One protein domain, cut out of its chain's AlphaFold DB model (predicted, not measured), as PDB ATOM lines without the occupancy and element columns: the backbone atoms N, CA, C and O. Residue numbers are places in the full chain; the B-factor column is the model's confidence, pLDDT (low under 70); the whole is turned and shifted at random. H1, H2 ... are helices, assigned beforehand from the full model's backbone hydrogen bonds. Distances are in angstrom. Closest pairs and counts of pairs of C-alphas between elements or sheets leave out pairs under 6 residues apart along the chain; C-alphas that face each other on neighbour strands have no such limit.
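This is residues 252 to 327 of the 451 residues of an uncharacterized protein of Halobacteriales archaeon SW_7_68_16 (UniProt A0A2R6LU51). Four short helices, H2 to H5, cluster at one end of an elongated body, and the longest helix, H1, lies across the other end, with the stretch before it, residues 252 to 261, at the far end. In the cluster H2 and H3 form a hairpin, H4 crosses H3 nearly at a right angle, and the small H5 packs on H2. The printed part has 76 residues with five named helices, H1 to H5 in chain order, and no named strand; the class is all helix. It is compact, with a radius of gyration of the C-alphas of 12.2 A and spans of 36 by 21 by 19 A.

H1, residues 262 to 273, is 15.5 A long and begins at C-alpha 262 (-34.292, 45.942, -16.841). H4, residues 309 to 319, is 15.4 A long. H2, residues 287 to 294, measures 10.7 A and H3, residues 298 to 305, 10.8 A. H5, residues 322 to 326, measures 7.0 A and ends at C-alpha 326 (-61.192, 47.124, -15.830).

H1 and H4 are close but not clearly touching, the C-alphas of Glu 264 and Met 318 being closest at 7.3 A. H1 is apart from H2, H3 and H5. H3 touches H4 at Ile 302 and Ser 309, closest C-alphas 6.2 A, about perpendicular at 89 degrees. H2 and H3, a hairpin, touch at Val 292 and Val 301, closest C-alphas 6.0 A, with a steep tilt of 38 degrees, opposite ways. H2 touches H5, with C-alphas of Arg 293 and Val 324 closest at 6.9 A. Every O i to N i+4 pair is within hydrogen-bond range in H1, H2, H3 and H4; H5 has 0 of 1, and 0 of 2 O i to N i+3 pairs.

The C-alphas farthest apart, of Arg 254 and Glu 296, are 36.3 A apart. The printed part has no cut. The link from H1 to H2, residues 274 to 286, is long; the other links are tight. Mean pLDDT of the printed part is 89.8, and residues 326 to 327 are under 70.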
ATOM      1  N   ASP A 252     -29.961  40.726 -24.367       89.50
ATOM      2  CA  ASP A 252     -30.349  39.365 -24.723       89.50
ATOM      3  C   ASP A 252     -30.340  38.462 -23.480       89.50
ATOM      4  O   ASP A 252     -29.332  38.327 -22.774       89.50
ATOM      5  N   CYS A 253     -31.469  37.815 -23.206       91.38
ATOM      6  CA  CYS A 253     -31.554  36.731 -22.243       91.38
ATOM      7  C   CYS A 253     -30.887  35.461 -22.804       91.38
ATOM      8  O   CYS A 253     -30.791  35.251 -24.012       91.38
ATOM      9  N   ARG A 254     -30.451  34.551 -21.923       87.81
ATOM     10  CA  ARG A 254     -29.810  33.282 -22.324       87.81
ATOM     11  C   ARG A 254     -30.724  32.357 -23.132       87.81
ATOM     12  O   ARG A 254     -30.212  31.505 -23.851       87.81
ATOM     13  N   CYS A 255     -32.039  32.512 -23.016       89.25
ATOM     14  CA  CYS A 255     -33.018  31.802 -23.840       89.25
ATOM     15  C   CYS A 255     -33.138  32.366 -25.270       89.25
ATOM     16  O   CYS A 255     -33.788  31.745 -26.105       89.25
ATOM     17  N   GLY A 256     -32.502  33.508 -25.561       91.12
ATOM     18  CA  GLY A 256     -32.542  34.180 -26.859       91.12
ATOM     19  C   GLY A 256     -33.575  35.304 -26.980       91.12
ATOM     20  O   GLY A 256     -33.675  35.885 -28.057       91.12
ATOM     21  N   ALA A 257     -34.326  35.626 -25.921       87.50
ATOM     22  CA  ALA A 257     -35.231  36.778 -25.907       87.50
ATOM     23  C   ALA A 257     -34.447  38.096 -25.803       87.50
ATOM     24  O   ALA A 257     -33.563  38.216 -24.956       87.50
ATOM     25  N   THR A 258     -34.776  39.080 -26.641       90.31
ATOM     26  CA  THR A 258     -34.190  40.430 -26.610       90.31
ATOM     27  C   THR A 258     -35.137  41.368 -25.871       90.31
ATOM     28  O   THR A 258     -36.292  41.484 -26.275       90.31
ATOM     29  N   LEU A 259     -34.672  42.013 -24.805       91.44
ATOM     30  CA  LEU A 259     -35.515  42.766 -23.871       91.44
ATOM     31  C   LEU A 259     -35.049  44.221 -23.811       91.44
ATOM     32  O   LEU A 259     -33.843  44.493 -23.812       91.44
ATOM     33  N   GLU A 260     -35.994  45.155 -23.795       90.56
ATOM     34  CA  GLU A 260     -35.735  46.591 -23.957       90.56
ATOM     35  C   GLU A 260     -35.512  47.309 -22.619       90.56
ATOM     36  O   GLU A 260     -34.977  48.416 -22.606       90.56
ATOM     37  N   ASP A 261     -35.872  46.675 -21.498       90.25
ATOM     38  CA  ASP A 261     -35.760  47.253 -20.157       90.25
ATOM     39  C   ASP A 261     -35.307  46.234 -19.094       90.25
ATOM     40  O   ASP A 261     -35.485  45.019 -19.229       90.25
ATOM     41  N   SER A 262     -34.731  46.732 -17.996       90.81
ATOM     42  CA  SER A 262     -34.292  45.942 -16.841       90.81
ATOM     43  C   SER A 262     -35.466  45.288 -16.134       90.81
ATOM     44  O   SER A 262     -35.359  44.142 -15.696       90.81
ATOM     45  N   LEU A 263     -36.603  45.985 -16.081       91.88
ATOM     46  CA  LEU A 263     -37.845  45.467 -15.529       91.88
ATOM     47  C   LEU A 263     -38.398  44.310 -16.370       91.88
ATOM     48  O   LEU A 263     -38.740  43.266 -15.820       91.88
ATOM     49  N   GLU A 264     -38.409  44.465 -17.694       92.25
ATOM     50  CA  GLU A 264     -38.836  43.419 -18.629       92.25
ATOM     51  C   GLU A 264     -37.930  42.182 -18.514       92.25
ATOM     52  O   GLU A 264     -38.400  41.048 -18.453       92.25
ATOM     53  N   LEU A 265     -36.617  42.398 -18.374       93.25
ATOM     54  CA  LEU A 265     -35.653  41.328 -18.121       93.25
ATOM     55  C   LEU A 265     -35.851  40.639 -16.773       93.25
ATOM     56  O   LEU A 265     -35.635  39.428 -16.680       93.25
ATOM     57  N   ALA A 266     -36.239  41.378 -15.737       92.75
ATOM     58  CA  ALA A 266     -36.531  40.795 -14.439       92.75
ATOM     59  C   ALA A 266     -37.769  39.891 -14.509       92.75
ATOM     60  O   ALA A 266     -37.691  38.741 -14.084       92.75
ATOM     61  N   ILE A 267     -38.852  40.379 -15.120       92.31
ATOM     62  CA  ILE A 267     -40.096  39.626 -15.337       92.31
ATOM     63  C   ILE A 267     -39.817  38.364 -16.142       92.31
ATOM     64  O   ILE A 267     -40.109  37.263 -15.689       92.31
ATOM     65  N   HIS A 268     -39.139  38.501 -17.281       92.25
ATOM     66  CA  HIS A 268     -38.806  37.369 -18.133       92.25
ATOM     67  C   HIS A 268     -37.989  36.297 -17.391       92.25
ATOM     68  O   HIS A 268     -38.213  35.105 -17.565       92.25
ATOM     69  N   ARG A 269     -37.037  36.693 -16.534       90.88
ATOM     70  CA  ARG A 269     -36.254  35.736 -15.734       90.88
ATOM     71  C   ARG A 269     -37.072  35.049 -14.646       90.88
ATOM     72  O   ARG A 269     -36.794  33.886 -14.357       90.88
ATOM     73  N   THR A 270     -38.022  35.747 -14.036       92.12
ATOM     74  CA  THR A 270     -38.933  35.127 -13.074       92.12
ATOM     75  C   THR A 270     -39.840  34.137 -13.797       92.12
ATOM     76  O   THR A 270     -39.771  32.952 -13.496       92.12
ATOM     77  N   GLU A 271     -40.575  34.571 -14.820       90.69
ATOM     78  CA  GLU A 271     -41.598  33.743 -15.472       90.69
ATOM     79  C   GLU A 271     -41.014  32.583 -16.286       90.69
ATOM     80  O   GLU A 271     -41.359  31.421 -16.081       90.69
ATOM     81  N   GLU A 272     -40.068  32.858 -17.187       91.06
ATOM     82  CA  GLU A 272     -39.577  31.843 -18.131       91.06
ATOM     83  C   GLU A 272     -38.475  30.960 -17.537       91.06
ATOM     84  O   GLU A 272     -38.129  29.909 -18.089       91.06
ATOM     85  N   HIS A 273     -37.840  31.393 -16.444       92.06
ATOM     86  CA  HIS A 273     -36.706  30.673 -15.851       92.06
ATOM     87  C   HIS A 273     -36.902  30.299 -14.386       92.06
ATOM     88  O   HIS A 273     -36.040  29.608 -13.839       92.06
ATOM     89  N   GLY A 274     -38.000  30.718 -13.751       87.94
ATOM     90  CA  GLY A 274     -38.244  30.449 -12.339       87.94
ATOM     91  C   GLY A 274     -37.170  31.041 -11.434       87.94
ATOM     92  O   GLY A 274     -36.818  30.423 -10.431       87.94
ATOM     93  N   VAL A 275     -36.558  32.166 -11.830       88.25
ATOM     94  CA  VAL A 275     -35.480  32.811 -11.066       88.25
ATOM     95  C   VAL A 275     -36.028  34.058 -10.377       88.25
ATOM     96  O   VAL A 275     -36.088  35.106 -11.029       88.25
ATOM     97  N   PRO A 276     -36.329  33.995  -9.064       82.75
ATOM     98  CA  PRO A 276     -36.855  35.132  -8.324       82.75
ATOM     99  C   PRO A 276     -35.912  36.327  -8.425       82.75
ATOM    100  O   PRO A 276     -34.701  36.211  -8.202       82.75
ATOM    101  N   GLN A 277     -36.466  37.490  -8.749       87.69
ATOM    102  CA  GLN A 277     -35.713  38.736  -8.833       87.69
ATOM    103  C   GLN A 277     -36.019  39.610  -7.624       87.69
ATOM    104  O   GLN A 277     -37.178  39.895  -7.333       87.69
ATOM    105  N   ALA A 278     -34.967  40.109  -6.969       84.69
ATOM    106  CA  ALA A 278     -35.105  41.075  -5.878       84.69
ATOM    107  C   ALA A 278     -35.844  42.343  -6.332       84.69
ATOM    108  O   ALA A 278     -36.587  42.934  -5.557       84.69
ATOM    109  N   LEU A 279     -35.685  42.723  -7.610       87.38
ATOM    110  CA  LEU A 279     -36.419  43.836  -8.201       87.38
ATOM    111  C   LEU A 279     -37.931  43.630  -8.029       87.38
ATOM    112  O   LEU A 279     -38.611  44.574  -7.655       87.38
ATOM    113  N   LEU A 280     -38.439  42.418  -8.259       88.69
ATOM    114  CA  LEU A 280     -39.860  42.060  -8.202       88.69
ATOM    115  C   LEU A 280     -40.308  41.591  -6.809       88.69
ATOM    116  O   LEU A 280     -41.287  40.871  -6.706       88.69
ATOM    117  N   GLY A 281     -39.577  41.910  -5.738       86.38
ATOM    118  CA  GLY A 281     -39.969  41.479  -4.390       86.38
ATOM    119  C   GLY A 281     -39.915  39.963  -4.160       86.38
ATOM    120  O   GLY A 281     -40.432  39.501  -3.152       86.38
ATOM    121  N   HIS A 282     -39.234  39.211  -5.037       85.94
ATOM    122  CA  HIS A 282     -39.167  37.743  -5.029       85.94
ATOM    123  C   HIS A 282     -40.470  37.009  -5.367       85.94
ATOM    124  O   HIS A 282     -40.647  35.896  -4.886       85.94
ATOM    125  N   LEU A 283     -41.310  37.588  -6.229       87.31
ATOM    126  CA  LEU A 283     -42.463  36.872  -6.775       87.31
ATOM    127  C   LEU A 283     -42.059  35.534  -7.413       87.31
ATOM    128  O   LEU A 283     -41.055  35.457  -8.138       87.31
ATOM    129  N   ASP A 284     -42.854  34.509  -7.134       88.62
ATOM    130  CA  ASP A 284     -42.815  33.210  -7.787       88.62
ATOM    131  C   ASP A 284     -43.472  33.286  -9.185       88.62
ATOM    132  O   ASP A 284     -44.278  34.181  -9.460       88.62
ATOM    133  N   PRO A 285     -43.141  32.361 -10.106       91.75
ATOM    134  CA  PRO A 285     -43.728  32.348 -11.448       91.75
ATOM    135  C   PRO A 285     -45.249  32.192 -11.396       91.75
ATOM    136  O   PRO A 285     -45.750  31.249 -10.778       91.75
ATOM    137  N   GLY A 286     -45.977  33.080 -12.069       89.12
ATOM    138  CA  GLY A 286     -47.442  33.099 -12.066       89.12
ATOM    139  C   GLY A 286     -48.101  33.759 -10.844       89.12
ATOM    140  O   GLY A 286     -49.325  33.921 -10.847       89.12
ATOM    141  N   GLU A 287     -47.339  34.127  -9.804       91.94
ATOM    142  CA  GLU A 287     -47.882  34.730  -8.574       91.94
ATOM    143  C   GLU A 287     -48.488  36.109  -8.860       91.94
ATOM    144  O   GLU A 287     -49.556  36.449  -8.353       91.94
ATOM    145  N   PHE A 288     -47.869  36.887  -9.751       93.88
ATOM    146  CA  PHE A 288     -48.382  38.205 -10.120       93.88
ATOM    147  C   PHE A 288     -49.751  38.125 -10.813       93.88
ATOM    148  O   PHE A 288     -50.661  38.890 -10.496       93.88
ATOM    149  N   GLU A 289     -49.936  37.182 -11.739       93.31
ATOM    150  CA  GLU A 289     -51.213  36.952 -12.414       93.31
ATOM    151  C   GLU A 289     -52.305  36.464 -11.461       93.31
ATOM    152  O   GLU A 289     -53.489  36.672 -11.736       93.31
ATOM    153  N   GLU A 290     -51.932  35.771 -10.386       92.75
ATOM    154  CA  GLU A 290     -52.849  35.373  -9.320       92.75
ATOM    155  C   GLU A 290     -53.288  36.588  -8.502       92.75
ATOM    156  O   GLU A 290     -54.489  36.846  -8.442       92.75
ATOM    157  N   ILE A 291     -52.343  37.410  -8.032       94.00
ATOM    158  CA  ILE A 291     -52.626  38.662  -7.309       94.00
ATOM    159  C   ILE A 291     -53.553  39.572  -8.127       94.00
ATOM    160  O   ILE A 291     -54.577  40.037  -7.633       94.00
ATOM    161  N   VAL A 292     -53.249  39.790  -9.412       94.12
ATOM    162  CA  VAL A 292     -54.071  40.643 -10.292       94.12
ATOM    163  C   VAL A 292     -55.473  40.066 -10.527       94.12
ATOM    164  O   VAL A 292     -56.414  40.821 -10.753       94.12
ATOM    165  N   ARG A 293     -55.636  38.738 -10.493       91.94
ATOM    166  CA  ARG A 293     -56.941  38.077 -10.671       91.94
ATOM    167  C   ARG A 293     -57.796  38.120  -9.407       91.94
ATOM    168  O   ARG A 293     -59.020  38.091  -9.520       91.94
ATOM    169  N   GLU A 294     -57.168  38.118  -8.237       92.94
ATOM    170  CA  GLU A 294     -57.847  38.184  -6.939       92.94
ATOM    171  C   GLU A 294     -58.201  39.615  -6.526       92.94
ATOM    172  O   GLU A 294     -59.205  39.817  -5.844       92.94
ATOM    173  N   ALA A 295     -57.420  40.597  -6.978       93.12
ATOM    174  CA  ALA A 295     -57.651  42.012  -6.733       93.12
ATOM    175  C   ALA A 295     -58.992  42.511  -7.312       93.12
ATOM    176  O   ALA A 295     -59.355  42.206  -8.451       93.12
ATOM    177  N   GLU A 296     -59.710  43.345  -6.551       91.12
ATOM    178  CA  GLU A 296     -60.937  44.016  -7.008       91.12
ATOM    179  C   GLU A 296     -60.622  45.310  -7.777       91.12
ATOM    180  O   GLU A 296     -61.460  45.818  -8.529       91.12
ATOM    181  N   GLY A 297     -59.405  45.834  -7.625       89.00
ATOM    182  CA  GLY A 297     -58.906  46.979  -8.370       89.00
ATOM    183  C   GLY A 297     -57.390  47.137  -8.297       89.00
ATOM    184  O   GLY A 297     -56.681  46.388  -7.632       89.00
ATOM    185  N   ILE A 298     -56.875  48.162  -8.981       93.00
ATOM    186  CA  ILE A 298     -55.427  48.397  -9.038       93.00
ATOM    187  C   ILE A 298     -54.807  48.716  -7.674       93.00
ATOM    188  O   ILE A 298     -53.639  48.407  -7.454       93.00
ATOM    189  N   GLN A 299     -55.581  49.324  -6.770       92.69
ATOM    190  CA  GLN A 299     -55.100  49.659  -5.435       92.69
ATOM    191  C   GLN A 299     -54.807  48.397  -4.617       92.69
ATOM    192  O   GLN A 299     -53.771  48.353  -3.969       92.69
ATOM    193  N   ASP A 300     -55.625  47.349  -4.741       94.00
ATOM    194  CA  ASP A 300     -55.383  46.081  -4.043       94.00
ATOM    195  C   ASP A 300     -54.096  45.416  -4.547       94.00
ATOM    196  O   ASP A 300     -53.306  44.915  -3.755       94.00
ATOM    197  N   VAL A 301     -53.834  45.479  -5.862       94.38
ATOM    198  CA  VAL A 301     -52.570  44.983  -6.434       94.38
ATOM    199  C   VAL A 301     -51.390  45.764  -5.861       94.38
ATOM    200  O   VAL A 301     -50.407  45.159  -5.452       94.38
ATOM    201  N   ILE A 302     -51.478  47.099  -5.833       94.19
ATOM    202  CA  ILE A 302     -50.441  47.987  -5.284       94.19
ATOM    203  C   ILE A 302     -50.150  47.661  -3.819       94.19
ATOM    204  O   ILE A 302     -48.979  47.569  -3.453       94.19
ATOM    205  N   ASP A 303     -51.197  47.484  -3.015       93.81
ATOM    206  CA  ASP A 303     -51.086  47.225  -1.583       93.81
ATOM    207  C   ASP A 303     -50.493  45.830  -1.312       93.81
ATOM    208  O   ASP A 303     -49.677  45.686  -0.402       93.81
ATOM    209  N   GLU A 304     -50.834  44.825  -2.128       93.50
ATOM    210  CA  GLU A 304     -50.318  43.456  -1.990       93.50
ATOM    211  C   GLU A 304     -48.839  43.346  -2.397       93.50
ATOM    212  O   GLU A 304     -48.035  42.734  -1.694       93.50
ATOM    213  N   VAL A 305     -48.444  43.968  -3.516       92.75
ATOM    214  CA  VAL A 305     -47.054  43.899  -4.014       92.75
ATOM    215  C   VAL A 305     -46.120  44.959  -3.416       92.75
ATOM    216  O   VAL A 305     -44.906  44.883  -3.620       92.75
ATOM    217  N   ASP A 306     -46.660  45.946  -2.695       92.69
ATOM    218  CA  ASP A 306     -45.941  47.099  -2.125       92.69
ATOM    219  C   ASP A 306     -45.102  47.862  -3.176       92.69
ATOM    220  O   ASP A 306     -43.949  48.253  -2.964       92.69
ATOM    221  N   TRP A 307     -45.656  48.036  -4.380       94.19
ATOM    222  CA  TRP A 307     -45.013  48.769  -5.478       94.19
ATOM    223  C   TRP A 307     -45.661  50.133  -5.699       94.19
ATOM    224  O   TRP A 307     -46.821  50.357  -5.380       94.19
ATOM    225  N   SER A 308     -44.935  51.067  -6.321       93.19
ATOM    226  CA  SER A 308     -45.552  52.328  -6.745       93.19
ATOM    227  C   SER A 308     -46.608  52.091  -7.832       93.19
ATOM    228  O   SER A 308     -46.448  51.217  -8.684       93.19
ATOM    229  N   SER A 309     -47.657  52.920  -7.870       92.88
ATOM    230  CA  SER A 309     -48.751  52.794  -8.847       92.88
ATOM    231  C   SER A 309     -48.263  52.796 -10.298       92.88
ATOM    232  O   SER A 309     -48.715  51.990 -11.107       92.88
ATOM    233  N   GLU A 310     -47.298  53.663 -10.622       92.19
ATOM    234  CA  GLU A 310     -46.676  53.732 -11.951       92.19
ATOM    235  C   GLU A 310     -45.983  52.416 -12.315       92.19
ATOM    236  O   GLU A 310     -46.134  51.899 -13.424       92.19
ATOM    237  N   ARG A 311     -45.249  51.842 -11.358       92.50
ATOM    238  CA  ARG A 311     -44.558  50.575 -11.543       92.50
ATOM    239  C   ARG A 311     -45.552  49.435 -11.749       92.50
ATOM    240  O   ARG A 311     -45.374  48.655 -12.680       92.50
ATOM    241  N   THR A 312     -46.597  49.365 -10.933       94.25
ATOM    242  CA  THR A 312     -47.647  48.345 -11.036       94.25
ATOM    243  C   THR A 312     -48.366  48.424 -12.381       94.25
ATOM    244  O   THR A 312     -48.442  47.418 -13.083       94.25
ATOM    245  N   LEU A 313     -48.790  49.621 -12.812       92.69
ATOM    246  CA  LEU A 313     -49.401  49.849 -14.131       92.69
ATOM    247  C   LEU A 313     -48.500  49.393 -15.279       92.69
ATOM    248  O   LEU A 313     -48.953  48.744 -16.222       92.69
ATOM    249  N   ARG A 314     -47.207  49.715 -15.194       91.81
ATOM    250  CA  ARG A 314     -46.237  49.330 -16.216       91.81
ATOM    251  C   ARG A 314     -46.097  47.812 -16.319       91.81
ATOM    252  O   ARG A 314     -46.071  47.288 -17.429       91.81
ATOM    253  N   ILE A 315     -46.045  47.115 -15.185       93.81
ATOM    254  CA  ILE A 315     -45.941  45.650 -15.133       93.81
ATOM    255  C   ILE A 315     -47.238  45.000 -15.630       93.81
ATOM    256  O   ILE A 315     -47.173  44.127 -16.487       93.81
ATOM    257  N   ILE A 316     -48.412  45.488 -15.215       94.25
ATOM    258  CA  ILE A 316     -49.714  45.056 -15.760       94.25
ATOM    259  C   ILE A 316     -49.729  45.166 -17.293       94.25
ATOM    260  O   ILE A 316     -50.195  44.252 -17.977       94.25
ATOM    261  N   GLY A 317     -49.182  46.259 -17.835       90.44
ATOM    262  CA  GLY A 317     -49.023  46.458 -19.276       90.44
ATOM    263  C   GLY A 317     -48.105  45.425 -19.936       90.44
ATOM    264  O   GLY A 317     -48.450  44.910 -20.996       90.44
ATOM    265  N   MET A 318     -46.979  45.078 -19.303       89.62
ATOM    266  CA  MET A 318     -46.041  44.056 -19.800       89.62
ATOM    267  C   MET A 318     -46.647  42.644 -19.804       89.62
ATOM    268  O   MET A 318     -46.422  41.894 -20.748       89.62
ATOM    269  N   TYR A 319     -47.447  42.291 -18.792       88.12
ATOM    270  CA  TYR A 319     -48.159  41.004 -18.741       88.12
ATOM    271  C   TYR A 319     -49.430  40.982 -19.617       88.12
ATOM    272  O   TYR A 319     -50.060  39.936 -19.781       88.12
ATOM    273  N   GLY A 320     -49.841  42.124 -20.181       90.12
ATOM    274  CA  GLY A 320     -51.080  42.231 -20.954       90.12
ATOM    275  C   GLY A 320     -52.337  41.980 -20.113       90.12
ATOM    276  O   GLY A 320     -53.308  41.415 -20.614       90.12
ATOM    277  N   LEU A 321     -52.315  42.373 -18.833       90.31
ATOM    278  CA  LEU A 321     -53.410  42.180 -17.870       90.31
ATOM    279  C   LEU A 321     -54.309  43.415 -17.711       90.31
ATOM    280  O   LEU A 321     -55.152  43.442 -16.817       90.31
ATOM    281  N   GLY A 322     -54.151  44.433 -18.562       85.62
ATOM    282  CA  GLY A 322     -54.928  45.677 -18.478       85.62
ATOM    283  C   GLY A 322     -56.444  45.448 -18.458       85.62
ATOM    284  O   GLY A 322     -57.156  46.118 -17.717       85.62
ATOM    285  N   ASP A 323     -56.922  44.435 -19.182       84.88
ATOM    286  CA  ASP A 323     -58.351  44.121 -19.287       84.88
ATOM    287  C   ASP A 323     -58.942  43.516 -18.000       84.88
ATOM    288  O   ASP A 323     -60.144  43.622 -17.760       84.88
ATOM    289  N   VAL A 324     -58.116  42.874 -17.165       80.25
ATOM    290  CA  VAL A 324     -58.577  42.140 -15.972       80.25
ATOM    291  C   VAL A 324     -59.048  43.108 -14.888       80.25
ATOM    292  O   VAL A 324     -60.076  42.879 -14.258       80.25
ATOM    293  N   ILE A 325     -58.345  44.228 -14.732       74.62
ATOM    294  CA  ILE A 325     -58.613  45.215 -13.680       74.62
ATOM    295  C   ILE A 325     -59.797  46.122 -14.054       74.62
ATOM    296  O   ILE A 325     -60.517  46.604 -13.184       74.62
ATOM    297  N   SER A 326     -60.058  46.320 -15.348       65.12
ATOM    298  CA  SER A 326     -61.192  47.124 -15.830       65.12
ATOM    299  C   SER A 326     -62.525  46.363 -15.860       65.12
ATOM    300  O   SER A 326     -63.573  46.971 -16.075       65.12
ATOM    301  N   ALA A 327     -62.518  45.041 -15.668       58.19
ATOM    302  CA  ALA A 327     -63.704  44.204 -15.848       58.19
ATOM    303  C   ALA A 327     -64.669  44.191 -14.647       58.19
ATOM    304  O   ALA A 327     -65.757  43.621 -14.766       58.19
TER     305      ALA A 327